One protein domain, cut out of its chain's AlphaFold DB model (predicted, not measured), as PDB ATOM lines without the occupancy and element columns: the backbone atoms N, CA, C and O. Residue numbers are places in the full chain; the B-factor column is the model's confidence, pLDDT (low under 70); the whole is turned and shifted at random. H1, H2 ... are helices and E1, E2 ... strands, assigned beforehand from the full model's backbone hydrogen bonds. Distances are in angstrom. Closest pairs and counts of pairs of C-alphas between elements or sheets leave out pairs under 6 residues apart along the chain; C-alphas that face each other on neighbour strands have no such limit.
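This is residues 31 to 205 of the 923 residues of an uncharacterized protein of Deltaproteobacteria bacterium (UniProt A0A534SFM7). Four helices stand side by side in a flat row, H2, H1, H4, H5, each running opposite ways to the next. A second layer crosses one face of this row: H3 packs on H1, and H6 on H4 and H5, while the small hairpin of E1 and E2 sits at one end, near the first residues of H1 and the last of H4. The printed part has 175 residues with six named helices followed by two antiparallel strands, order E1 - E2, and is mostly helix. It is compact, radius of gyration of the C-alphas 15.8 A, and flat, spanning 49 by 36 by 17 A.

H1, residues 31 to 56, and H2, residues 61 to 79, form a helical hairpin at a shallow tilt of 10 degrees, with the C-alphas of Lys 35 and Phe 77 closest at 5.5 A. H1 touches H4, residues 116 to 140, at a shallow tilt of 1 degrees, opposite ways; their closest C-alphas, of Gly 40 and Ser 130, are 3.8 A apart. H4 and H5, residues 153 to 165, form a helical hairpin at 5 degrees, with the C-alphas of Arg 121 and Phe 165 closest at 5.3 A. H3, residues 87 to 104, touches H1 at its residues 39 to 50 alone, closest C-alphas Glu 43 and Ala 94 at 5.7 A, at a shallow tilt of 34.8 degrees, only just short of steep. H6, residues 177 to 190, touches H3 at a shallow tilt of 12 degrees, closest C-alphas Cys 97 and Cys 188 at 4.9 A. H6 also touches residues 125 to 133 of H4 alone, at a steep tilt of 43 degrees, with the C-alphas of Ala 129 and Cys 188 closest at 5.9 A. H1, H2, H3, H4 and H6 form a bundle, a group of helices in which each touches at least one other. E1, residues 193 to 195, and E2, residues 201 to 204, form an antiparallel hairpin, with N 194 and O 203 at 2.8 A, within hydrogen-bond range. Every O i to N i+4 pair is within that range in H1, H3 and H4; in H2 13 of 15 are, in H5 8 of 9, in H6 9 of 10.

H1 begins at C-alpha 31 (23.353, -10.961, 19.890) and is 37.5 A long. H2 is 27.9 A, H3 25.9 A, and H4 36.1 A from C-alpha 116 (54.587, -29.172, 12.685). H5 is 18.4 A, H6 17.8 A, E1 6.5 A, and E2 7.7 A, ending at C-alpha 204 (29.904, -6.587, 12.664).

The two C-alphas farthest apart, of Ala 112 and Glu 143, are 49.9 A apart. The printed part has no cut; the links H3 to H4, H4 to H5 and H5 to H6 are long. Mean pLDDT of the printed part is 86.8, with residues 63, 84 to 85, 88, 92, 96 and 197 under 70.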
ATOM      1  N   CYS A  31      23.458 -10.339  21.207       86.12
ATOM      2  CA  CYS A  31      23.353 -10.961  19.890       86.12
ATOM      3  C   CYS A  31      24.637 -10.735  19.089       86.12
ATOM      4  O   CYS A  31      25.283 -11.710  18.694       86.12
ATOM      5  N   THR A  32      25.090  -9.484  18.966       87.31
ATOM      6  CA  THR A  32      26.369  -9.155  18.317       87.31
ATOM      7  C   THR A  32      27.530  -9.831  19.035       87.31
ATOM      8  O   THR A  32      28.410 -10.415  18.403       87.31
ATOM      9  N   ALA A  33      27.486  -9.897  20.369       91.81
ATOM     10  CA  ALA A  33      28.461 -10.662  21.138       91.81
ATOM     11  C   ALA A  33      28.444 -12.176  20.837       91.81
ATOM     12  O   ALA A  33      29.494 -12.827  20.861       91.81
ATOM     13  N   ALA A  34      27.274 -12.773  20.596       93.19
ATOM     14  CA  ALA A  34      27.157 -14.182  20.230       93.19
ATOM     15  C   ALA A  34      27.649 -14.443  18.797       93.19
ATOM     16  O   ALA A  34      28.359 -15.430  18.585       93.19
ATOM     17  N   LYS A  35      27.360 -13.534  17.858       92.25
ATOM     18  CA  LYS A  35      27.867 -13.585  16.481       92.25
ATOM     19  C   LYS A  35      29.385 -13.402  16.414       92.25
ATOM     20  O   LYS A  35      30.049 -14.258  15.845       92.25
ATOM     21  N   LEU A  36      29.967 -12.427  17.118       94.12
ATOM     22  CA  LEU A  36      31.431 -12.271  17.240       94.12
ATOM     23  C   LEU A  36      32.116 -13.527  17.792       94.12
ATOM     24  O   LEU A  36      33.179 -13.932  17.325       94.12
ATOM     25  N   LYS A  37      31.487 -14.206  18.762       96.06
ATOM     26  CA  LYS A  37      31.979 -15.499  19.267       96.06
ATOM     27  C   LYS A  37      31.844 -16.624  18.240       96.06
ATOM     28  O   LYS A  37      32.640 -17.561  18.290       96.06
ATOM     29  N   ALA A  38      30.833 -16.591  17.374       95.38
ATOM     30  CA  ALA A  38      30.683 -17.549  16.282       95.38
ATOM     31  C   ALA A  38      31.762 -17.321  15.213       95.38
ATOM     32  O   ALA A  38      32.449 -18.277  14.861       95.38
ATOM     33  N   ILE A  39      31.989 -16.067  14.809       94.81
ATOM     34  CA  ILE A  39      33.041 -15.661  13.861       94.81
ATOM     35  C   ILE A  39      34.406 -16.082  14.400       94.81
ATOM     36  O   ILE A  39      35.096 -16.877  13.776       94.81
ATOM     37  N   GLY A  40      34.732 -15.722  15.646       96.88
ATOM     38  CA  GLY A  40      35.998 -16.126  16.259       96.88
ATOM     39  C   GLY A  40      36.190 -17.646  16.375       96.88
ATOM     40  O   GLY A  40      37.324 -18.122  16.439       96.88
ATOM     41  N   LYS A  41      35.114 -18.442  16.405       97.19
ATOM     42  CA  LYS A  41      35.203 -19.912  16.326       97.19
ATOM     43  C   LYS A  41      35.383 -20.411  14.893       97.19
ATOM     44  O   LYS A  41      36.046 -21.434  14.730       97.19
ATOM     45  N   LYS A  42      34.809 -19.725  13.897       94.69
ATOM     46  CA  LYS A  42      35.039 -19.992  12.470       94.69
ATOM     47  C   LYS A  42      36.505 -19.745  12.126       94.69
ATOM     48  O   LYS A  42      37.158 -20.698  11.719       94.69
ATOM     49  N   GLU A  43      37.042 -18.564  12.438       95.44
ATOM     50  CA  GLU A  43      38.453 -18.200  12.202       95.44
ATOM     51  C   GLU A  43      39.419 -19.233  12.791       95.44
ATOM     52  O   GLU A  43      40.269 -19.819  12.117       95.44
ATOM     53  N   SER A  44      39.230 -19.558  14.076       97.44
ATOM     54  CA  SER A  44      40.043 -20.579  14.736       97.44
ATOM     55  C   SER A  44      39.850 -21.975  14.142       97.44
ATOM     56  O   SER A  44      40.755 -22.803  14.268       97.44
ATOM     57  N   GLY A  45      38.678 -22.271  13.583       97.19
ATOM     58  CA  GLY A  45      38.357 -23.547  12.957       97.19
ATOM     59  C   GLY A  45      39.038 -23.703  11.602       97.19
ATOM     60  O   GLY A  45      39.699 -24.717  11.385       97.19
ATOM     61  N   LEU A  46      38.935 -22.693  10.737       94.75
ATOM     62  CA  LEU A  46      39.543 -22.680   9.405       94.75
ATOM     63  C   LEU A  46      41.071 -22.726   9.494       94.75
ATOM     64  O   LEU A  46      41.713 -23.568   8.868       94.75
ATOM     65  N   LEU A  47      41.671 -21.932  10.385       97.56
ATOM     66  CA  LEU A  47      43.120 -21.980  10.602       97.56
ATOM     67  C   LEU A  47      43.580 -23.281  11.283       97.56
ATOM     68  O   LEU A  47      44.710 -23.728  11.083       97.56
ATOM     69  N   ALA A  48      42.708 -23.967  12.031       97.81
ATOM     70  CA  ALA A  48      42.990 -25.325  12.502       97.81
ATOM     71  C   ALA A  48      42.897 -26.376  11.379       97.81
ATOM     72  O   ALA A  48      43.629 -27.371  11.426       97.81
ATOM     73  N   CYS A  49      42.039 -26.163  10.376       95.88
ATOM     74  CA  CYS A  49      41.993 -26.970   9.159       95.88
ATOM     75  C   CYS A  49      43.269 -26.783   8.331       95.88
ATOM     76  O   CYS A  49      43.928 -27.777   8.021       95.88
ATOM     77  N   GLN A  50      43.715 -25.541   8.128       96.38
ATOM     78  CA  GLN A  50      45.017 -25.243   7.519       96.38
ATOM     79  C   GLN A  50      46.180 -25.849   8.307       96.38
ATOM     80  O   GLN A  50      47.071 -26.478   7.744       96.38
ATOM     81  N   ALA A  51      46.142 -25.789   9.640       97.00
ATOM     82  CA  ALA A  51      47.148 -26.451  10.464       97.00
ATOM     83  C   ALA A  51      47.171 -27.977  10.264       97.00
ATOM     84  O   ALA A  51      48.225 -28.613  10.382       97.00
ATOM     85  N   LYS A  52      46.017 -28.599   9.988       95.88
ATOM     86  CA  LYS A  52      45.931 -30.033   9.683       95.88
ATOM     87  C   LYS A  52      46.568 -30.341   8.328       95.88
ATOM     88  O   LYS A  52      47.324 -31.309   8.271       95.88
ATOM     89  N   VAL A  53      46.315 -29.510   7.315       95.25
ATOM     90  CA  VAL A  53      46.990 -29.569   6.007       95.25
ATOM     91  C   VAL A  53      48.496 -29.454   6.206       95.25
ATOM     92  O   VAL A  53      49.202 -30.410   5.909       95.25
ATOM     93  N   ALA A  54      48.967 -28.394   6.871       95.06
ATOM     94  CA  ALA A  54      50.384 -28.161   7.145       95.06
ATOM     95  C   ALA A  54      51.065 -29.338   7.863       95.06
ATOM     96  O   ALA A  54      52.177 -29.730   7.527       95.06
ATOM     97  N   THR A  55      50.382 -29.969   8.827       96.50
ATOM     98  CA  THR A  55      50.933 -31.128   9.564       96.50
ATOM     99  C   THR A  55      51.070 -32.375   8.691       96.50
ATOM    100  O   THR A  55      51.890 -33.243   8.992       96.50
ATOM    101  N   LYS A  56      50.193 -32.529   7.694       92.81
ATOM    102  CA  LYS A  56      50.082 -33.736   6.867       92.81
ATOM    103  C   LYS A  56      50.728 -33.580   5.495       92.81
ATOM    104  O   LYS A  56      51.041 -34.600   4.896       92.81
ATOM    105  N   GLY A  57      50.946 -32.348   5.037       93.25
ATOM    106  CA  GLY A  57      51.404 -32.083   3.684       93.25
ATOM    107  C   GLY A  57      50.366 -32.464   2.628       93.25
ATOM    108  O   GLY A  57      50.737 -32.946   1.565       93.25
ATOM    109  N   ASP A  58      49.079 -32.354   2.958       91.44
ATOM    110  CA  ASP A  58      47.989 -32.888   2.135       91.44
ATOM    111  C   ASP A  58      46.831 -31.875   2.030       91.44
ATOM    112  O   ASP A  58      45.998 -31.795   2.945       91.44
ATOM    113  N   PRO A  59      46.778 -31.090   0.936       81.12
ATOM    114  CA  PRO A  59      45.732 -30.096   0.692       81.12
ATOM    115  C   PRO A  59      44.334 -30.696   0.517       81.12
ATOM    116  O   PRO A  59      43.345 -30.019   0.801       81.12
ATOM    117  N   SER A  60      44.217 -31.980   0.148       82.69
ATOM    118  CA  SER A  60      42.908 -32.639  -0.019       82.69
ATOM    119  C   SER A  60      42.099 -32.686   1.288       82.69
ATOM    120  O   SER A  60      40.870 -32.782   1.285       82.69
ATOM    121  N   LEU A  61      42.779 -32.554   2.435       83.75
ATOM    122  CA  LEU A  61      42.158 -32.524   3.758       83.75
ATOM    123  C   LEU A  61      41.433 -31.206   4.068       83.75
ATOM    124  O   LEU A  61      40.677 -31.176   5.048       83.75
ATOM    125  N   GLN A  62      41.669 -30.142   3.291       82.19
ATOM    126  CA  GLN A  62      41.131 -28.807   3.549       82.19
ATOM    127  C   GLN A  62      39.615 -28.768   3.359       82.19
ATOM    128  O   GLN A  62      38.893 -28.509   4.320       82.19
ATOM    129  N   ALA A  63      39.121 -29.107   2.166       67.56
ATOM    130  CA  ALA A  63      37.718 -28.907   1.790       67.56
ATOM    131  C   ALA A  63      36.733 -29.593   2.756       67.56
ATOM    132  O   ALA A  63      35.794 -28.977   3.264       67.56
ATOM    133  N   ALA A  64      36.987 -30.858   3.107       79.69
ATOM    134  CA  ALA A  64      36.144 -31.601   4.046       79.69
ATOM    135  C   ALA A  64      36.235 -31.084   5.498       79.69
ATOM    136  O   ALA A  64      35.335 -31.329   6.310       79.69
ATOM    137  N   CYS A  65      37.339 -30.427   5.860       89.44
ATOM    138  CA  CYS A  65      37.507 -29.801   7.166       89.44
ATOM    139  C   CYS A  65      36.773 -28.456   7.220       89.44
ATOM    140  O   CYS A  65      35.970 -28.250   8.135       89.44
ATOM    141  N   ASP A  66      36.966 -27.614   6.208       81.88
ATOM    142  CA  ASP A  66      36.342 -26.296   6.081       81.88
ATOM    143  C   ASP A  66      34.815 -26.428   6.029       81.88
ATOM    144  O   ASP A  66      34.120 -25.760   6.795       81.88
ATOM    145  N   ALA A  67      34.280 -27.411   5.294       72.38
ATOM    146  CA  ALA A  67      32.844 -27.714   5.275       72.38
ATOM    147  C   ALA A  67      32.259 -27.988   6.679       72.38
ATOM    148  O   ALA A  67      31.150 -27.555   7.008       72.38
ATOM    149  N   LYS A  68      33.009 -28.667   7.562       87.75
ATOM    150  CA  LYS A  68      32.575 -28.918   8.952       87.75
ATOM    151  C   LYS A  68      32.628 -27.659   9.811       87.75
ATOM    152  O   LYS A  68      31.838 -27.537  10.752       87.75
ATOM    153  N   VAL A  69      33.579 -26.768   9.546       87.38
ATOM    154  CA  VAL A  69      33.694 -25.480  10.239       87.38
ATOM    155  C   VAL A  69      32.554 -24.559   9.809       87.38
ATOM    156  O   VAL A  69      31.876 -24.017  10.682       87.38
ATOM    157  N   LEU A  70      32.269 -24.484   8.507       78.25
ATOM    158  CA  LEU A  70      31.161 -23.724   7.924       78.25
ATOM    159  C   LEU A  70      29.805 -24.166   8.485       78.25
ATOM    160  O   LEU A  70      29.064 -23.344   9.016       78.25
ATOM    161  N   ALA A  71      29.509 -25.471   8.507       76.12
ATOM    162  CA  ALA A  71      28.245 -25.973   9.061       76.12
ATOM    163  C   ALA A  71      28.052 -25.616  10.553       76.12
ATOM    164  O   ALA A  71      26.954 -25.259  10.999       76.12
ATOM    165  N   LYS A  72      29.131 -25.685  11.349       88.00
ATOM    166  CA  LYS A  72      29.109 -25.287  12.768       88.00
ATOM    167  C   LYS A  72      28.953 -23.782  12.940       88.00
ATOM    168  O   LYS A  72      28.274 -23.361  13.877       88.00
ATOM    169  N   PHE A  73      29.587 -22.999  12.072       89.12
ATOM    170  CA  PHE A  73      29.459 -21.553  12.059       89.12
ATOM    171  C   PHE A  73      28.024 -21.146  11.731       89.12
ATOM    172  O   PHE A  73      27.415 -20.485  12.565       89.12
ATOM    173  N   ALA A  74      27.450 -21.641  10.631       76.81
ATOM    174  CA  ALA A  74      26.066 -21.375  10.242       76.81
ATOM    175  C   ALA A  74      25.082 -21.691  11.381       76.81
ATOM    176  O   ALA A  74      24.243 -20.871  11.748       76.81
ATOM    177  N   THR A  75      25.255 -22.841  12.043       87.69
ATOM    178  CA  THR A  75      24.436 -23.222  13.207       87.69
ATOM    179  C   THR A  75      24.595 -22.243  14.379       87.69
ATOM    180  O   THR A  75      23.616 -21.860  15.022       87.69
ATOM    181  N   ALA A  76      25.830 -21.851  14.705       84.69
ATOM    182  CA  ALA A  76      26.113 -20.948  15.821       84.69
ATOM    183  C   ALA A  76      25.664 -19.507  15.540       84.69
ATOM    184  O   ALA A  76      25.200 -18.831  16.459       84.69
ATOM    185  N   PHE A  77      25.785 -19.066  14.289       84.25
ATOM    186  CA  PHE A  77      25.397 -17.745  13.821       84.25
ATOM    187  C   PHE A  77      23.873 -17.611  13.773       84.25
ATOM    188  O   PHE A  77      23.332 -16.673  14.353       84.25
ATOM    189  N   ALA A  78      23.164 -18.611  13.233       80.62
ATOM    190  CA  ALA A  78      21.702 -18.671  13.265       80.62
ATOM    191  C   ALA A  78      21.148 -18.688  14.703       80.62
ATOM    192  O   ALA A  78      20.171 -18.009  15.016       80.62
ATOM    193  N   LYS A  79      21.809 -19.410  15.620       86.44
ATOM    194  CA  LYS A  79      21.420 -19.464  17.039       86.44
ATOM    195  C   LYS A  79      21.565 -18.118  17.770       86.44
ATOM    196  O   LYS A  79      20.945 -17.945  18.819       86.44
ATOM    197  N   ALA A  80      22.382 -17.191  17.266       81.31
ATOM    198  CA  ALA A  80      22.599 -15.890  17.901       81.31
ATOM    199  C   ALA A  80      21.383 -14.949  17.792       81.31
ATOM    200  O   ALA A  80      21.244 -14.062  18.633       81.31
ATOM    201  N   GLY A  81      20.488 -15.180  16.824       77.88
ATOM    202  CA  GLY A  81      19.315 -14.343  16.563       77.88
ATOM    203  C   GLY A  81      19.592 -13.186  15.597       77.88
ATOM    204  O   GLY A  81      20.647 -13.108  14.964       77.88
ATOM    205  N   THR A  82      18.616 -12.289  15.460       75.12
ATOM    206  CA  THR A  82      18.649 -11.190  14.485       75.12
ATOM    207  C   THR A  82      19.266  -9.927  15.092       75.12
ATOM    208  O   THR A  82      18.683  -9.304  15.973       75.12
ATOM    209  N   CYS A  83      20.449  -9.556  14.612       74.38
ATOM    210  CA  CYS A  83      21.191  -8.323  14.912       74.38
ATOM    211  C   CYS A  83      22.136  -8.019  13.730       74.38
ATOM    212  O   CYS A  83      22.232  -8.878  12.843       74.38
ATOM    213  N   PRO A  84      22.810  -6.853  13.674       67.69
ATOM    214  CA  PRO A  84      23.688  -6.484  12.559       67.69
ATOM    215  C   PRO A  84      24.716  -7.566  12.174       67.69
ATOM    216  O   PRO A  84      25.070  -8.425  12.986       67.69
ATOM    217  N   GLY A  85      25.153  -7.538  10.914       64.75
ATOM    218  CA  GLY A  85      26.056  -8.516  10.295       64.75
ATOM    219  C   GLY A  85      25.337  -9.677   9.621       64.75
ATOM    220  O   GLY A  85      24.686 -10.500  10.288       64.75
ATOM    221  N   MET A  86      25.472  -9.746   8.293       70.25
ATOM    222  CA  MET A  86      25.021 -10.877   7.488       70.25
ATOM    223  C   MET A  86      25.966 -12.060   7.642       70.25
ATOM    224  O   MET A  86      27.181 -11.904   7.713       70.25
ATOM    225  N   GLN A  87      25.390 -13.262   7.685       77.25
ATOM    226  CA  GLN A  87      26.169 -14.488   7.817       77.25
ATOM    227  C   GLN A  87      27.157 -14.647   6.653       77.25
ATOM    228  O   GLN A  87      28.300 -15.002   6.904       77.25
ATOM    229  N   SER A  88      26.734 -14.333   5.424       64.12
ATOM    230  CA  SER A  88      27.556 -14.402   4.208       64.12
ATOM    231  C   SER A  88      28.792 -13.510   4.273       64.12
ATOM    232  O   SER A  88      29.880 -13.949   3.925       64.12
ATOM    233  N   ASP A  89      28.643 -12.288   4.772       71.81
ATOM    234  CA  ASP A  89      29.725 -11.301   4.787       71.81
ATOM    235  C   ASP A  89      30.763 -11.690   5.837       71.81
ATOM    236  O   ASP A  89      31.960 -11.744   5.565       71.81
ATOM    237  N   CYS A  90      30.288 -12.085   7.022       77.88
ATOM    238  CA  CYS A  90      31.145 -12.648   8.059       77.88
ATOM    239  C   CYS A  90      31.857 -13.921   7.588       77.88
ATOM    240  O   CYS A  90      32.967 -14.224   8.036       77.88
ATOM    241  N   GLU A  91      31.191 -14.708   6.733       81.50
ATOM    242  CA  GLU A  91      31.768 -15.909   6.156       81.50
ATOM    243  C   GLU A  91      32.896 -15.571   5.194       81.50
ATOM    244  O   GLU A  91      33.984 -16.103   5.404       81.50
ATOM    245  N   ALA A  92      32.646 -14.689   4.228       67.31
ATOM    246  CA  ALA A  92      33.607 -14.277   3.214       67.31
ATOM    247  C   ALA A  92      34.863 -13.660   3.836       67.31
ATOM    248  O   ALA A  92      35.970 -14.064   3.498       67.31
ATOM    249  N   ILE A  93      34.698 -12.769   4.819       76.44
ATOM    250  CA  ILE A  93      35.827 -12.146   5.524       76.44
ATOM    251  C   ILE A  93      36.671 -13.199   6.266       76.44
ATOM    252  O   ILE A  93      37.896 -13.138   6.256       76.44
ATOM    253  N   ALA A  94      36.038 -14.204   6.881       85.25
ATOM    254  CA  ALA A  94      36.766 -15.265   7.585       85.25
ATOM    255  C   ALA A  94      37.481 -16.233   6.638       85.25
ATOM    256  O   ALA A  94      38.503 -16.830   6.982       85.25
ATOM    257  N   ASP A  95      36.910 -16.426   5.453       76.25
ATOM    258  CA  ASP A  95      37.513 -17.224   4.401       76.25
ATOM    259  C   ASP A  95      38.731 -16.495   3.799       76.25
ATOM    260  O   ASP A  95      39.801 -17.101   3.715       76.25
ATOM    261  N   ASP A  96      38.626 -15.189   3.534       69.56
ATOM    262  CA  ASP A  96      39.748 -14.353   3.083       69.56
ATOM    263  C   ASP A  96      40.871 -14.278   4.132       69.56
ATOM    264  O   ASP A  96      42.023 -14.581   3.824       69.56
ATOM    265  N   CYS A  97      40.546 -14.032   5.410       86.88
ATOM    266  CA  CYS A  97      41.520 -14.112   6.505       86.88
ATOM    267  C   CYS A  97      42.291 -15.442   6.492       86.88
ATOM    268  O   CYS A  97      43.520 -15.459   6.616       86.88
ATOM    269  N   ARG A  98      41.589 -16.578   6.361       93.00
ATOM    270  CA  ARG A  98      42.238 -17.896   6.329       93.00
ATOM    271  C   ARG A  98      43.258 -17.961   5.191       93.00
ATOM    272  O   ARG A  98      44.369 -18.447   5.424       93.00
ATOM    273  N   ASP A  99      42.899 -17.478   4.009       74.81
ATOM    274  CA  ASP A  99      43.746 -17.543   2.819       74.81
ATOM    275  C   ASP A  99      44.942 -16.582   2.926       74.81
ATOM    276  O   ASP A  99      46.082 -16.993   2.695       74.81
ATOM    277  N   GLN A 100      44.729 -15.368   3.438       75.44
ATOM    278  CA  GLN A 100      45.778 -14.377   3.717       75.44
ATOM    279  C   GLN A 100      46.797 -14.875   4.751       75.44
ATOM    280  O   GLN A 100      48.012 -14.727   4.584       75.44
ATOM    281  N   ILE A 101      46.327 -15.503   5.833       90.25
ATOM    282  CA  ILE A 101      47.210 -16.085   6.851       90.25
ATOM    283  C   ILE A 101      47.914 -17.334   6.323       90.25
ATOM    284  O   ILE A 101      49.073 -17.567   6.670       90.25
ATOM    285  N   ARG A 102      47.259 -18.130   5.470       90.75
ATOM    286  CA  ARG A 102      47.901 -19.280   4.827       90.75
ATOM    287  C   ARG A 102      48.982 -18.848   3.835       90.75
ATOM    288  O   ARG A 102      50.009 -19.512   3.767       90.75
ATOM    289  N   ALA A 103      48.794 -17.739   3.125       78.50
ATOM    290  CA  ALA A 103      49.814 -17.170   2.247       78.50
ATOM    291  C   ALA A 103      51.046 -16.688   3.035       78.50
ATOM    292  O   ALA A 103      52.177 -16.926   2.618       78.50
ATOM    293  N   ALA A 104      50.836 -16.079   4.207       81.75
ATOM    294  CA  ALA A 104      51.923 -15.650   5.095       81.75
ATOM    295  C   ALA A 104      52.634 -16.820   5.807       81.75
ATOM    296  O   ALA A 104      53.767 -16.677   6.261       81.75
ATOM    297  N   LEU A 105      51.969 -17.972   5.914       89.50
ATOM    298  CA  LEU A 105      52.467 -19.195   6.541       89.50
ATOM    299  C   LEU A 105      52.302 -20.386   5.569       89.50
ATOM    300  O   LEU A 105      51.399 -21.218   5.765       89.50
ATOM    301  N   PRO A 106      53.152 -20.484   4.521       88.06
ATOM    302  CA  PRO A 106      52.947 -21.391   3.393       88.06
ATOM    303  C   PRO A 106      53.433 -22.836   3.607       88.06
ATOM    304  O   PRO A 106      53.125 -23.702   2.784       88.06
ATOM    305  N   ASP A 107      54.156 -23.164   4.679       90.25
ATOM    306  CA  ASP A 107      54.807 -24.478   4.790       90.25
ATOM    307  C   ASP A 107      53.788 -25.633   4.910       90.25
ATOM    308  O   ASP A 107      52.690 -25.497   5.466       90.25
ATOM    309  N   GLY A 108      54.137 -26.822   4.412       86.50
ATOM    310  CA  GLY A 108      53.305 -28.027   4.540       86.50
ATOM    311  C   GLY A 108      52.160 -28.150   3.539       86.50
ATOM    312  O   GLY A 108      51.104 -28.679   3.884       86.50
ATOM    313  N   THR A 109      52.356 -27.683   2.307       82.38
ATOM    314  CA  THR A 109      51.439 -27.917   1.174       82.38
ATOM    315  C   THR A 109      51.643 -29.273   0.497       82.38
ATOM    316  O   THR A 109      50.782 -29.710  -0.257       82.38
ATOM    317  N   THR A 110      52.749 -29.967   0.777       86.06
ATOM    318  CA  THR A 110      53.060 -31.300   0.234       86.06
ATOM    319  C   THR A 110      53.643 -32.208   1.310       86.06
ATOM    320  O   THR A 110      54.177 -31.731   2.314       86.06
ATOM    321  N   ALA A 111      53.594 -33.529   1.113       85.94
ATOM    322  CA  ALA A 111      54.120 -34.493   2.087       85.94
ATOM    323  C   ALA A 111      55.606 -34.249   2.419       85.94
ATOM    324  O   ALA A 111      56.021 -34.438   3.560       85.94
ATOM    325  N   ALA A 112      56.385 -33.770   1.442       84.94
ATOM    326  CA  ALA A 112      57.797 -33.419   1.601       84.94
ATOM    327  C   ALA A 112      58.023 -32.141   2.429       84.94
ATOM    328  O   ALA A 112      59.075 -31.991   3.042       84.94
ATOM    329  N   THR A 113      57.042 -31.236   2.469       86.31
ATOM    330  CA  THR A 113      57.121 -29.947   3.178       86.31
ATOM    331  C   THR A 113      56.318 -29.933   4.480       86.31
ATOM    332  O   THR A 113      56.191 -28.885   5.110       86.31
ATOM    333  N   ALA A 114      55.761 -31.077   4.901       93.06
ATOM    334  CA  ALA A 114      54.914 -31.189   6.086       93.06
ATOM    335  C   ALA A 114      55.582 -30.577   7.333       93.06
ATOM    336  O   ALA A 114      56.651 -31.005   7.770       93.06
ATOM    337  N   SER A 115      54.919 -29.596   7.948       96.00
ATOM    338  CA  SER A 115      55.490 -28.745   8.988       96.00
ATOM    339  C   SER A 115      54.627 -28.722  10.250       96.00
ATOM    340  O   SER A 115      53.507 -28.203  10.301       96.00
ATOM    341  N   LYS A 116      55.176 -29.283  11.337       95.56
ATOM    342  CA  LYS A 116      54.587 -29.172  12.685       95.56
ATOM    343  C   LYS A 116      54.753 -27.767  13.268       95.56
ATOM    344  O   LYS A 116      53.913 -27.358  14.068       95.56
ATOM    345  N   CYS A 117      55.820 -27.070  12.874       94.88
ATOM    346  CA  CYS A 117      56.081 -25.680  13.235       94.88
ATOM    347  C   CYS A 117      54.968 -24.786  12.671       94.88
ATOM    348  O   CYS A 117      54.265 -24.126  13.435       94.88
ATOM    349  N   GLU A 118      54.671 -24.919  11.377       94.06
ATOM    350  CA  GLU A 118      53.627 -24.130  10.719       94.06
ATOM    351  C   GLU A 118      52.229 -24.437  11.248       94.06
ATOM    352  O   GLU A 118      51.439 -23.549  11.563       94.06
ATOM    353  N   SER A 119      51.943 -25.720  11.472       96.44
ATOM    354  CA  SER A 119      50.719 -26.155  12.146       96.44
ATOM    355  C   SER A 119      50.516 -25.491  13.511       96.44
ATOM    356  O   SER A 119      49.384 -25.170  13.890       96.44
ATOM    357  N   ALA A 120      51.587 -25.301  14.284       96.69
ATOM    358  CA  ALA A 120      51.509 -24.627  15.573       96.69
ATOM    359  C   ALA A 120      51.275 -23.116  15.416       96.69
ATOM    360  O   ALA A 120      50.464 -22.569  16.168       96.69
ATOM    361  N   ARG A 121      51.890 -22.476  14.412       96.00
ATOM    362  CA  ARG A 121      51.700 -21.050  14.092       96.00
ATOM    363  C   ARG A 121      50.302 -20.732  13.578       96.00
ATOM    364  O   ARG A 121      49.650 -19.851  14.132       96.00
ATOM    365  N   LEU A 122      49.767 -21.528  12.654       96.81
ATOM    366  CA  LEU A 122      48.384 -21.413  12.172       96.81
ATOM    367  C   LEU A 122      47.368 -21.567  13.321       96.81
ATOM    368  O   LEU A 122      46.413 -20.798  13.444       96.81
ATOM    369  N   LYS A 123      47.611 -22.498  14.256       97.50
ATOM    370  CA  LYS A 123      46.791 -22.623  15.480       97.50
ATOM    371  C   LYS A 123      46.940 -21.428  16.421       97.50
ATOM    372  O   LYS A 123      45.980 -21.105  17.121       97.50
ATOM    373  N   ALA A 124      48.123 -20.821  16.511       96.81
ATOM    374  CA  ALA A 124      48.337 -19.616  17.306       96.81
ATOM    375  C   ALA A 124      47.591 -18.421  16.693       96.81
ATOM    376  O   ALA A 124      46.885 -17.724  17.425       96.81
ATOM    377  N   ALA A 125      47.649 -18.266  15.367       96.31
ATOM    378  CA  ALA A 125      46.937 -17.238  14.613       96.31
ATOM    379  C   ALA A 125      45.416 -17.328  14.814       96.31
ATOM    380  O   ALA A 125      44.788 -16.379  15.286       96.31
ATOM    381  N   GLY A 126      44.836 -18.518  14.621       97.19
ATOM    382  CA  GLY A 126      43.404 -18.736  14.845       97.19
ATOM    383  C   GLY A 126      42.958 -18.465  16.286       97.19
ATOM    384  O   GLY A 126      41.874 -17.931  16.524       97.19
ATOM    385  N   LYS A 127      43.812 -18.760  17.277       97.31
ATOM    386  CA  LYS A 127      43.532 -18.431  18.685       97.31
ATOM    387  C   LYS A 127      43.605 -16.932  18.970       97.31
ATOM    388  O   LYS A 127      42.840 -16.471  19.821       97.31
ATOM    389  N   LYS A 128      44.500 -16.191  18.308       96.19
ATOM    390  CA  LYS A 128      44.593 -14.727  18.421       96.19
ATOM    391  C   LYS A 128      43.310 -14.083  17.901       96.19
ATOM    392  O   LYS A 128      42.645 -13.407  18.688       96.19
ATOM    393  N   ALA A 129      42.905 -14.401  16.666       96.12
ATOM    394  CA  ALA A 129      41.667 -13.908  16.052       96.12
ATOM    395  C   ALA A 129      40.443 -14.198  16.942       96.12
ATOM    396  O   ALA A 129      39.714 -13.291  17.348       96.12
ATOM    397  N   SER A 130      40.297 -15.453  17.385       97.31
ATOM    398  CA  SER A 130      39.229 -15.869  18.304       97.31
ATOM    399  C   SER A 130      39.230 -15.100  19.631       97.31
ATOM    400  O   SER A 130      38.177 -14.719  20.145       97.31
ATOM    401  N   SER A 131      40.416 -14.848  20.197       96.94
ATOM    402  CA  SER A 131      40.564 -14.125  21.465       96.94
ATOM    403  C   SER A 131      40.219 -12.644  21.319       96.94
ATOM    404  O   SER A 131      39.537 -12.107  22.192       96.94
ATOM    405  N   LYS A 132      40.637 -11.997  20.224       95.06
ATOM    406  CA  LYS A 132      40.324 -10.590  19.944       95.06
ATOM    407  C   LYS A 132      38.844 -10.379  19.664       95.06
ATOM    408  O   LYS A 132      38.223  -9.558  20.336       95.06
ATOM    409  N   LEU A 133      38.239 -11.192  18.799       96.25
ATOM    410  CA  LEU A 133      36.786 -11.176  18.584       96.25
ATOM    411  C   LEU A 133      36.021 -11.491  19.882       96.25
ATOM    412  O   LEU A 133      34.957 -10.932  20.139       96.25
ATOM    413  N   GLY A 134      36.599 -12.302  20.774       96.44
ATOM    414  CA  GLY A 134      36.104 -12.504  22.137       96.44
ATOM    415  C   GLY A 134      36.178 -11.256  23.034       96.44
ATOM    416  O   GLY A 134      35.271 -11.042  23.844       96.44
ATOM    417  N   CYS A 135      37.213 -10.422  22.891       95.50
ATOM    418  CA  CYS A 135      37.317  -9.124  23.565       95.50
ATOM    419  C   CYS A 135      36.239  -8.156  23.067       95.50
ATOM    420  O   CYS A 135      35.523  -7.593  23.896       95.50
ATOM    421  N   TYR A 136      36.048  -8.049  21.748       94.12
ATOM    422  CA  TYR A 136      34.966  -7.258  21.153       94.12
ATOM    423  C   TYR A 136      33.584  -7.769  21.569       94.12
ATOM    424  O   TYR A 136      32.732  -6.990  21.979       94.12
ATOM    425  N   ALA A 137      33.376  -9.088  21.609       94.50
ATOM    426  CA  ALA A 137      32.129  -9.671  22.102       94.50
ATOM    427  C   ALA A 137      31.852  -9.312  23.572       94.50
ATOM    428  O   ALA A 137      30.709  -9.071  23.968       94.50
ATOM    429  N   LYS A 138      32.894  -9.293  24.414       94.12
ATOM    430  CA  LYS A 138      32.781  -8.902  25.826       94.12
ATOM    431  C   LYS A 138      32.492  -7.408  25.975       94.12
ATOM    432  O   LYS A 138      31.737  -7.054  26.877       94.12
ATOM    433  N   ALA A 139      33.082  -6.578  25.118       90.31
ATOM    434  CA  ALA A 139      32.840  -5.141  25.039       90.31
ATOM    435  C   ALA A 139      31.387  -4.852  24.615       90.31
ATOM    436  O   ALA A 139      30.671  -4.179  25.349       90.31
ATOM    437  N   ALA A 140      30.903  -5.508  23.551       88.44
ATOM    438  CA  ALA A 140      29.514  -5.438  23.084       88.44
ATOM    439  C   ALA A 140      28.502  -5.871  24.163       88.44
ATOM    440  O   ALA A 140      27.515  -5.188  24.410       88.44
ATOM    441  N   THR A 141      28.790  -6.951  24.907       89.88
ATOM    442  CA  THR A 141      27.928  -7.404  26.025       89.88
ATOM    443  C   THR A 141      27.870  -6.397  27.186       89.88
ATOM    444  O   THR A 141      27.006  -6.510  28.050       89.88
ATOM    445  N   LYS A 142      28.828  -5.472  27.277       87.69
ATOM    446  CA  LYS A 142      28.947  -4.500  28.371       87.69
ATOM    447  C   LYS A 142      28.653  -3.065  27.940       87.69
ATOM    448  O   LYS A 142      28.743  -2.196  28.800       87.69
ATOM    449  N   GLU A 143      28.369  -2.836  26.654       82.50
ATOM    450  CA  GLU A 143      28.272  -1.498  26.047       82.50
ATOM    451  C   GLU A 143      29.465  -0.605  26.417       82.50
ATOM    452  O   GLU A 143      29.329   0.574  26.720       82.50
ATOM    453  N   ALA A 144      30.657  -1.198  26.444       86.94
ATOM    454  CA  ALA A 144      31.889  -0.507  26.789       86.94
ATOM    455  C   ALA A 144      32.829  -0.497  25.587       86.94
ATOM    456  O   ALA A 144      32.790  -1.416  24.764       86.94
ATOM    457  N   ALA A 145      33.712   0.497  25.530       87.19
ATOM    458  CA  ALA A 145      34.833   0.492  24.608       87.19
ATOM    459  C   ALA A 145      35.664  -0.791  24.776       87.19
ATOM    460  O   ALA A 145      35.851  -1.298  25.892       87.19
ATOM    461  N   VAL A 146      36.158  -1.336  23.663       90.81
ATOM    462  CA  VAL A 146      37.082  -2.467  23.706       90.81
ATOM    463  C   VAL A 146      38.354  -2.063  24.458       90.81
ATOM    464  O   VAL A 146      38.913  -0.989  24.264       90.81
ATOM    465  N   ASP A 147      38.815  -2.933  25.350       89.44
ATOM    466  CA  ASP A 147      39.979  -2.671  26.193       89.44
ATOM    467  C   ASP A 147      41.285  -2.845  25.393       89.44
ATOM    468  O   ASP A 147      41.807  -3.963  25.262       89.44
ATOM    469  N   SER A 148      41.760  -1.728  24.834       87.12
ATOM    470  CA  SER A 148      42.991  -1.581  24.043       87.12
ATOM    471  C   SER A 148      44.175  -1.005  24.832       87.12
ATOM    472  O   SER A 148      45.259  -0.852  24.273       87.12
ATOM    473  N   ALA A 149      44.001  -0.692  26.123       85.75
ATOM    474  CA  ALA A 149      45.073  -0.148  26.956       85.75
ATOM    475  C   ALA A 149      46.231  -1.157  27.117       85.75
ATOM    476  O   ALA A 149      45.999  -2.369  27.044       85.75
ATOM    477  N   PRO A 150      47.468  -0.706  27.402       85.06
ATOM    478  CA  PRO A 150      48.561  -1.607  27.768       85.06
ATOM    479  C   PRO A 150      48.162  -2.522  28.938       85.06
ATOM    480  O   PRO A 150      47.689  -2.059  29.979       85.06
ATOM    481  N   GLY A 151      48.314  -3.836  28.773       84.81
ATOM    482  CA  GLY A 151      47.828  -4.856  29.708       84.81
ATOM    483  C   GLY A 151      46.324  -5.163  29.620       84.81
ATOM    484  O   GLY A 151      45.819  -5.980  30.406       84.81
ATOM    485  N   GLY A 152      45.608  -4.545  28.683       87.62
ATOM    486  CA  GLY A 152      44.183  -4.715  28.397       87.62
ATOM    487  C   GLY A 152      43.845  -6.017  27.663       87.62
ATOM    488  O   GLY A 152      44.686  -6.902  27.489       87.62
ATOM    489  N   CYS A 153      42.584  -6.199  27.268       92.31
ATOM    490  CA  CYS A 153      42.109  -7.441  26.642       92.31
ATOM    491  C   CYS A 153      42.788  -7.737  25.295       92.31
ATOM    492  O   CYS A 153      43.247  -8.866  25.092       92.31
ATOM    493  N   LEU A 154      42.875  -6.740  24.404       91.06
ATOM    494  CA  LEU A 154      43.503  -6.903  23.085       91.06
ATOM    495  C   LEU A 154      45.016  -7.131  23.210       91.06
ATOM    496  O   LEU A 154      45.545  -8.055  22.595       91.06
ATOM    497  N   ASP A 155      45.683  -6.386  24.095       89.06
ATOM    498  CA  ASP A 155      47.117  -6.533  24.372       89.06
ATOM    499  C   ASP A 155      47.453  -7.908  24.988       89.06
ATOM    500  O   ASP A 155      48.393  -8.596  24.586       89.06
ATOM    501  N   LYS A 156      46.602  -8.419  25.890       92.69
ATOM    502  CA  LYS A 156      46.731  -9.794  26.411       92.69
ATOM    503  C   LYS A 156      46.555 -10.863  25.330       92.69
ATOM    504  O   LYS A 156      47.153 -11.935  25.461       92.69
ATOM    505  N   ALA A 157      45.725 -10.629  24.311       92.62
ATOM    506  CA  ALA A 157      45.595 -11.543  23.174       92.62
ATOM    507  C   ALA A 157      46.876 -11.541  22.320       92.62
ATOM    508  O   ALA A 157      47.362 -12.620  21.975       92.62
ATOM    509  N   ASN A 158      47.471 -10.366  22.096       89.69
ATOM    510  CA  ASN A 158      48.753 -10.193  21.403       89.69
ATOM    511  C   ASN A 158      49.902 -10.881  22.142       89.69
ATOM    512  O   ASN A 158      50.535 -11.786  21.604       89.69
ATOM    513  N   GLY A 159      50.080 -10.591  23.432       91.56
ATOM    514  CA  GLY A 159      51.137 -11.217  24.227       91.56
ATOM    515  C   GLY A 159      51.012 -12.744  24.352       91.56
ATOM    516  O   GLY A 159      52.008 -13.431  24.580       91.56
ATOM    517  N   ARG A 160      49.804 -13.314  24.212       94.19
ATOM    518  CA  ARG A 160      49.603 -14.776  24.139       94.19
ATOM    519  C   ARG A 160      49.942 -15.343  22.767       94.19
ATOM    520  O   ARG A 160      50.427 -16.472  22.714       94.19
ATOM    521  N   PHE A 161      49.657 -14.597  21.702       95.88
ATOM    522  CA  PHE A 161      50.012 -14.966  20.339       95.88
ATOM    523  C   PHE A 161      51.526 -15.031  20.174       95.88
ATOM    524  O   PHE A 161      52.015 -16.117  19.892       95.88
ATOM    525  N   VAL A 162      52.247 -13.945  20.474       91.56
ATOM    526  CA  VAL A 162      53.714 -13.865  20.339       91.56
ATOM    527  C   VAL A 162      54.384 -15.026  21.085       91.56
ATOM    528  O   VAL A 162      55.079 -15.848  20.497       91.56
ATOM    529  N   LYS A 163      54.012 -15.252  22.355       93.19
ATOM    530  CA  LYS A 163      54.517 -16.394  23.147       93.19
ATOM    531  C   LYS A 163      54.223 -17.769  22.541       93.19
ATOM    532  O   LYS A 163      54.955 -18.714  22.821       93.19
ATOM    533  N   ALA A 164      53.108 -17.934  21.831       92.81
ATOM    534  CA  ALA A 164      52.738 -19.201  21.203       92.81
ATOM    535  C   ALA A 164      53.391 -19.377  19.825       92.81
ATOM    536  O   ALA A 164      53.722 -20.507  19.467       92.81
ATOM    537  N   PHE A 165      53.566 -18.279  19.094       92.38
ATOM    538  CA  PHE A 165      54.170 -18.216  17.771       92.38
ATOM    539  C   PHE A 165      55.687 -18.444  17.841       92.38
ATOM    540  O   PHE A 165      56.203 -19.291  17.113       92.38
ATOM    541  N   ASP A 166      56.360 -17.818  18.811       90.94
ATOM    542  CA  ASP A 166      57.817 -17.913  19.017       90.94
ATOM    543  C   ASP A 166      58.253 -19.189  19.740       90.94
ATOM    544  O   ASP A 166      59.437 -19.514  19.830       90.94
ATOM    545  N   LYS A 167      57.297 -19.951  20.281       92.19
ATOM    546  CA  LYS A 167      57.588 -21.230  20.944       92.19
ATOM    547  C   LYS A 167      58.083 -22.297  19.959       92.19
ATOM    548  O   LYS A 167      58.628 -23.315  20.392       92.19
ATOM    549  N   VAL A 168      57.841 -22.104  18.666       89.50
ATOM    550  CA  VAL A 168      58.252 -23.005  17.589       89.50
ATOM    551  C   VAL A 168      59.141 -22.252  16.602       89.50
ATOM    552  O   VAL A 168      58.895 -21.085  16.312       89.50
ATOM    553  N   THR A 169      60.173 -22.926  16.101       88.88
ATOM    554  CA  THR A 169      61.130 -22.401  15.117       88.88
ATOM    555  C   THR A 169      61.433 -23.467  14.061       88.88
ATOM    556  O   THR A 169      61.123 -24.650  14.265       88.88
ATOM    557  N   GLY A 170      62.023 -23.063  12.935       84.31
ATOM    558  CA  GLY A 170      62.358 -23.942  11.813       84.31
ATOM    559  C   GLY A 170      61.273 -24.030  10.736       84.31
ATOM    560  O   GLY A 170      61.134 -25.082  10.111       84.31
ATOM    561  N   CYS A 171      60.488 -22.966  10.546       88.69
ATOM    562  CA  CYS A 171      59.553 -22.808   9.427       88.69
ATOM    563  C   CYS A 171      59.598 -21.378   8.864       88.69
ATOM    564  O   CYS A 171      60.104 -20.474   9.531       88.69
ATOM    565  N   THR A 172      59.079 -21.174   7.650       77.25
ATOM    566  CA  THR A 172      59.222 -19.933   6.855       77.25
ATOM    567  C   THR A 172      58.863 -18.644   7.618       77.25
ATOM    568  O   THR A 172      59.487 -17.612   7.395       77.25
ATOM    569  N   GLY A 173      57.939 -18.695   8.585       75.25
ATOM    570  CA  GLY A 173      57.554 -17.542   9.419       75.25
ATOM    571  C   GLY A 173      58.486 -17.175  10.593       75.25
ATOM    572  O   GLY A 173      58.042 -16.488  11.513       75.25
ATOM    573  N   ASP A 174      59.724 -17.684  10.661       84.12
ATOM    574  CA  ASP A 174      60.640 -17.406  11.782       84.12
ATOM    575  C   ASP A 174      60.983 -15.906  11.850       84.12
ATOM    576  O   ASP A 174      61.451 -15.323  10.877       84.12
ATOM    577  N   GLY A 175      60.743 -15.272  13.005       80.94
ATOM    578  CA  GLY A 175      60.957 -13.829  13.191       80.94
ATOM    579  C   GLY A 175      59.930 -12.928  12.491       80.94
ATOM    580  O   GLY A 175      60.157 -11.727  12.385       80.94
ATOM    581  N   GLN A 176      58.817 -13.493  12.004       81.56
ATOM    582  CA  GLN A 176      57.727 -12.753  11.352       81.56
ATOM    583  C   GLN A 176      56.497 -12.559  12.255       81.56
ATOM    584  O   GLN A 176      55.399 -12.285  11.766       81.56
ATOM    585  N   ASP A 177      56.650 -12.698  13.572       80.50
ATOM    586  CA  ASP A 177      55.563 -12.573  14.545       80.50
ATOM    587  C   ASP A 177      54.828 -11.232  14.409       80.50
ATOM    588  O   ASP A 177      53.603 -11.239  14.345       80.50
ATOM    589  N   GLY A 178      55.545 -10.113  14.241       79.50
ATOM    590  CA  GLY A 178      54.942  -8.786  14.049       79.50
ATOM    591  C   GLY A 178      54.144  -8.622  12.743       79.50
ATOM    592  O   GLY A 178      53.080  -7.999  12.736       79.50
ATOM    593  N   ALA A 179      54.615  -9.211  11.640       76.12
ATOM    594  CA  ALA A 179      53.943  -9.125  10.339       76.12
ATOM    595  C   ALA A 179      52.680  -9.999  10.296       76.12
ATOM    596  O   ALA A 179      51.621  -9.556   9.846       76.12
ATOM    597  N   VAL A 180      52.770 -11.224  10.824       86.88
ATOM    598  CA  VAL A 180      51.618 -12.128  10.934       86.88
ATOM    599  C   VAL A 180      50.616 -11.601  11.961       86.88
ATOM    600  O   VAL A 180      49.413 -11.688  11.741       86.88
ATOM    601  N   GLU A 181      51.087 -11.008  13.058       89.94
ATOM    602  CA  GLU A 181      50.252 -10.302  14.032       89.94
ATOM    603  C   GLU A 181      49.395  -9.224  13.374       89.94
ATOM    604  O   GLU A 181      48.178  -9.247  13.559       89.94
ATOM    605  N   THR A 182      50.022  -8.333  12.606       81.00
ATOM    606  CA  THR A 182      49.341  -7.229  11.915       81.00
ATOM    607  C   THR A 182      48.302  -7.769  10.935       81.00
ATOM    608  O   THR A 182      47.142  -7.381  10.987       81.00
ATOM    609  N   ARG A 183      48.662  -8.786  10.142       83.31
ATOM    610  CA  ARG A 183      47.735  -9.420   9.192       83.31
ATOM    611  C   ARG A 183      46.529 -10.080   9.869       83.31
ATOM    612  O   ARG A 183      45.425 -10.021   9.345       83.31
ATOM    613  N   ILE A 184      46.708 -10.696  11.042       91.75
ATOM    614  CA  ILE A 184      45.572 -11.231  11.813       91.75
ATOM    615  C   ILE A 184      44.679 -10.093  12.314       91.75
ATOM    616  O   ILE A 184      43.459 -10.240  12.384       91.75
ATOM    617  N   ASP A 185      45.284  -8.984  12.719       86.06
ATOM    618  CA  ASP A 185      44.560  -7.854  13.280       86.06
ATOM    619  C   ASP A 185      43.739  -7.123  12.224       86.06
ATOM    620  O   ASP A 185      42.589  -6.790  12.506       86.06
ATOM    621  N   ASP A 186      44.278  -6.970  11.020       71.44
ATOM    622  CA  ASP A 186      43.609  -6.289   9.917       71.44
ATOM    623  C   ASP A 186      42.567  -7.208   9.265       71.44
ATOM    624  O   ASP A 186      41.374  -6.901   9.296       71.44
ATOM    625  N   GLU A 187      42.977  -8.392   8.797       82.25
ATOM    626  CA  GLU A 187      42.130  -9.239   7.943       82.25
ATOM    627  C   GLU A 187      41.152 -10.117   8.730       82.25
ATOM    628  O   GLU A 187      40.001 -10.302   8.344       82.25
ATOM    629  N   CYS A 188      41.572 -10.648   9.881       86.75
ATOM    630  CA  CYS A 188      40.757 -11.603  10.647       86.75
ATOM    631  C   CYS A 188      39.907 -10.950  11.738       86.75
ATOM    632  O   CYS A 188      39.030 -11.588  12.327       86.75
ATOM    633  N   VAL A 189      40.221  -9.705  12.099       91.50
ATOM    634  CA  VAL A 189      39.568  -9.000  13.204       91.50
ATOM    635  C   VAL A 189      39.032  -7.656  12.733       91.50
ATOM    636  O   VAL A 189      37.844  -7.409  12.932       91.50
ATOM    637  N   GLY A 190      39.862  -6.825  12.103       80.06
ATOM    638  CA  GLY A 190      39.526  -5.474  11.656       80.06
ATOM    639  C   GLY A 190      38.391  -5.445  10.640       80.06
ATOM    640  O   GLY A 190      37.457  -4.666  10.801       80.06
ATOM    641  N   GLN A 191      38.396  -6.368   9.677       81.81
ATOM    642  CA  GLN A 191      37.307  -6.507   8.703       81.81
ATOM    643  C   GLN A 191      35.991  -7.018   9.330       81.81
ATOM    644  O   GLN A 191      34.894  -6.710   8.868       81.81
ATOM    645  N   GLN A 192      36.070  -7.790  10.420       85.31
ATOM    646  CA  GLN A 192      34.911  -8.455  11.033       85.31
ATOM    647  C   GLN A 192      34.118  -7.558  11.998       85.31
ATOM    648  O   GLN A 192      32.942  -7.833  12.265       85.31
ATOM    649  N   VAL A 193      34.733  -6.517  12.571       87.69
ATOM    650  CA  VAL A 193      34.123  -5.678  13.619       87.69
ATOM    651  C   VAL A 193      34.177  -4.197  13.266       87.69
ATOM    652  O   VAL A 193      35.224  -3.656  12.941       87.69
ATOM    653  N   VAL A 194      33.043  -3.515  13.411       81.81
ATOM    654  CA  VAL A 194      32.950  -2.063  13.250       81.81
ATOM    655  C   VAL A 194      32.923  -1.428  14.630       81.81
ATOM    656  O   VAL A 194      32.063  -1.762  15.454       81.81
ATOM    657  N   VAL A 195      33.841  -0.497  14.876       80.69
ATOM    658  CA  VAL A 195      33.874   0.303  16.102       80.69
ATOM    659  C   VAL A 195      33.711   1.791  15.822       80.69
ATOM    660  O   VAL A 195      34.112   2.272  14.767       80.69
ATOM    661  N   ASP A 196      33.117   2.525  16.762       73.56
ATOM    662  CA  ASP A 196      33.096   3.988  16.709       73.56
ATOM    663  C   ASP A 196      34.455   4.600  17.097       73.56
ATOM    664  O   ASP A 196      35.368   3.914  17.561       73.56
ATOM    665  N   GLY A 197      34.588   5.925  16.957       61.19
ATOM    666  CA  GLY A 197      35.797   6.660  17.360       61.19
ATOM    667  C   GLY A 197      36.124   6.589  18.861       61.19
ATOM    668  O   GLY A 197      37.187   7.047  19.273       61.19
ATOM    669  N   GLY A 198      35.230   6.018  19.679       70.56
ATOM    670  CA  GLY A 198      35.437   5.715  21.094       70.56
ATOM    671  C   GLY A 198      35.759   4.243  21.381       70.56
ATOM    672  O   GLY A 198      35.927   3.891  22.546       70.56
ATOM    673  N   GLY A 199      35.850   3.380  20.362       73.56
ATOM    674  CA  GLY A 199      36.152   1.954  20.501       73.56
ATOM    675  C   GLY A 199      34.959   1.068  20.883       73.56
ATOM    676  O   GLY A 199      35.174  -0.072  21.307       73.56
ATOM    677  N   HIS A 200      33.717   1.549  20.772       80.88
ATOM    678  CA  HIS A 200      32.511   0.744  21.016       80.88
ATOM    679  C   HIS A 200      32.125  -0.030  19.764       80.88
ATOM    680  O   HIS A 200      32.157   0.520  18.672       80.88
ATOM    681  N   VAL A 201      31.711  -1.290  19.917       85.31
ATOM    682  CA  VAL A 201      31.214  -2.102  18.796       85.31
ATOM    683  C   VAL A 201      29.866  -1.556  18.335       85.31
ATOM    684  O   VAL A 201      28.892  -1.626  19.080       85.31
ATOM    685  N   ILE A 202      29.820  -1.050  17.106       79.44
ATOM    686  CA  ILE A 202      28.612  -0.488  16.478       79.44
ATOM    687  C   ILE A 202      28.079  -1.355  15.335       79.44
ATOM    688  O   ILE A 202      26.977  -1.133  14.841       79.44
ATOM    689  N   GLY A 203      28.841  -2.365  14.924       79.06
ATOM    690  CA  GLY A 203      28.453  -3.295  13.879       79.06
ATOM    691  C   GLY A 203      29.439  -4.444  13.774       79.06
ATOM    692  O   GLY A 203      30.521  -4.425  14.361       79.06
ATOM    693  N   ILE A 204      29.048  -5.463  13.028       83.12
ATOM    694  CA  ILE A 204      29.904  -6.587  12.664       83.12
ATOM    695  C   ILE A 204      29.637  -6.913  11.213       83.12
ATOM    696  O   ILE A 204      28.493  -6.760  10.781       83.12
ATOM    697  N   CYS A 205      30.676  -7.330  10.494       75.44
ATOM    698  CA  CYS A 205      30.604  -7.684   9.078       75.44
ATOM    699  C   CYS A 205      29.802  -6.617   8.302       75.44
ATOM    700  O   CYS A 205      28.656  -6.881   7.915       75.44
TER     701      CYS A 205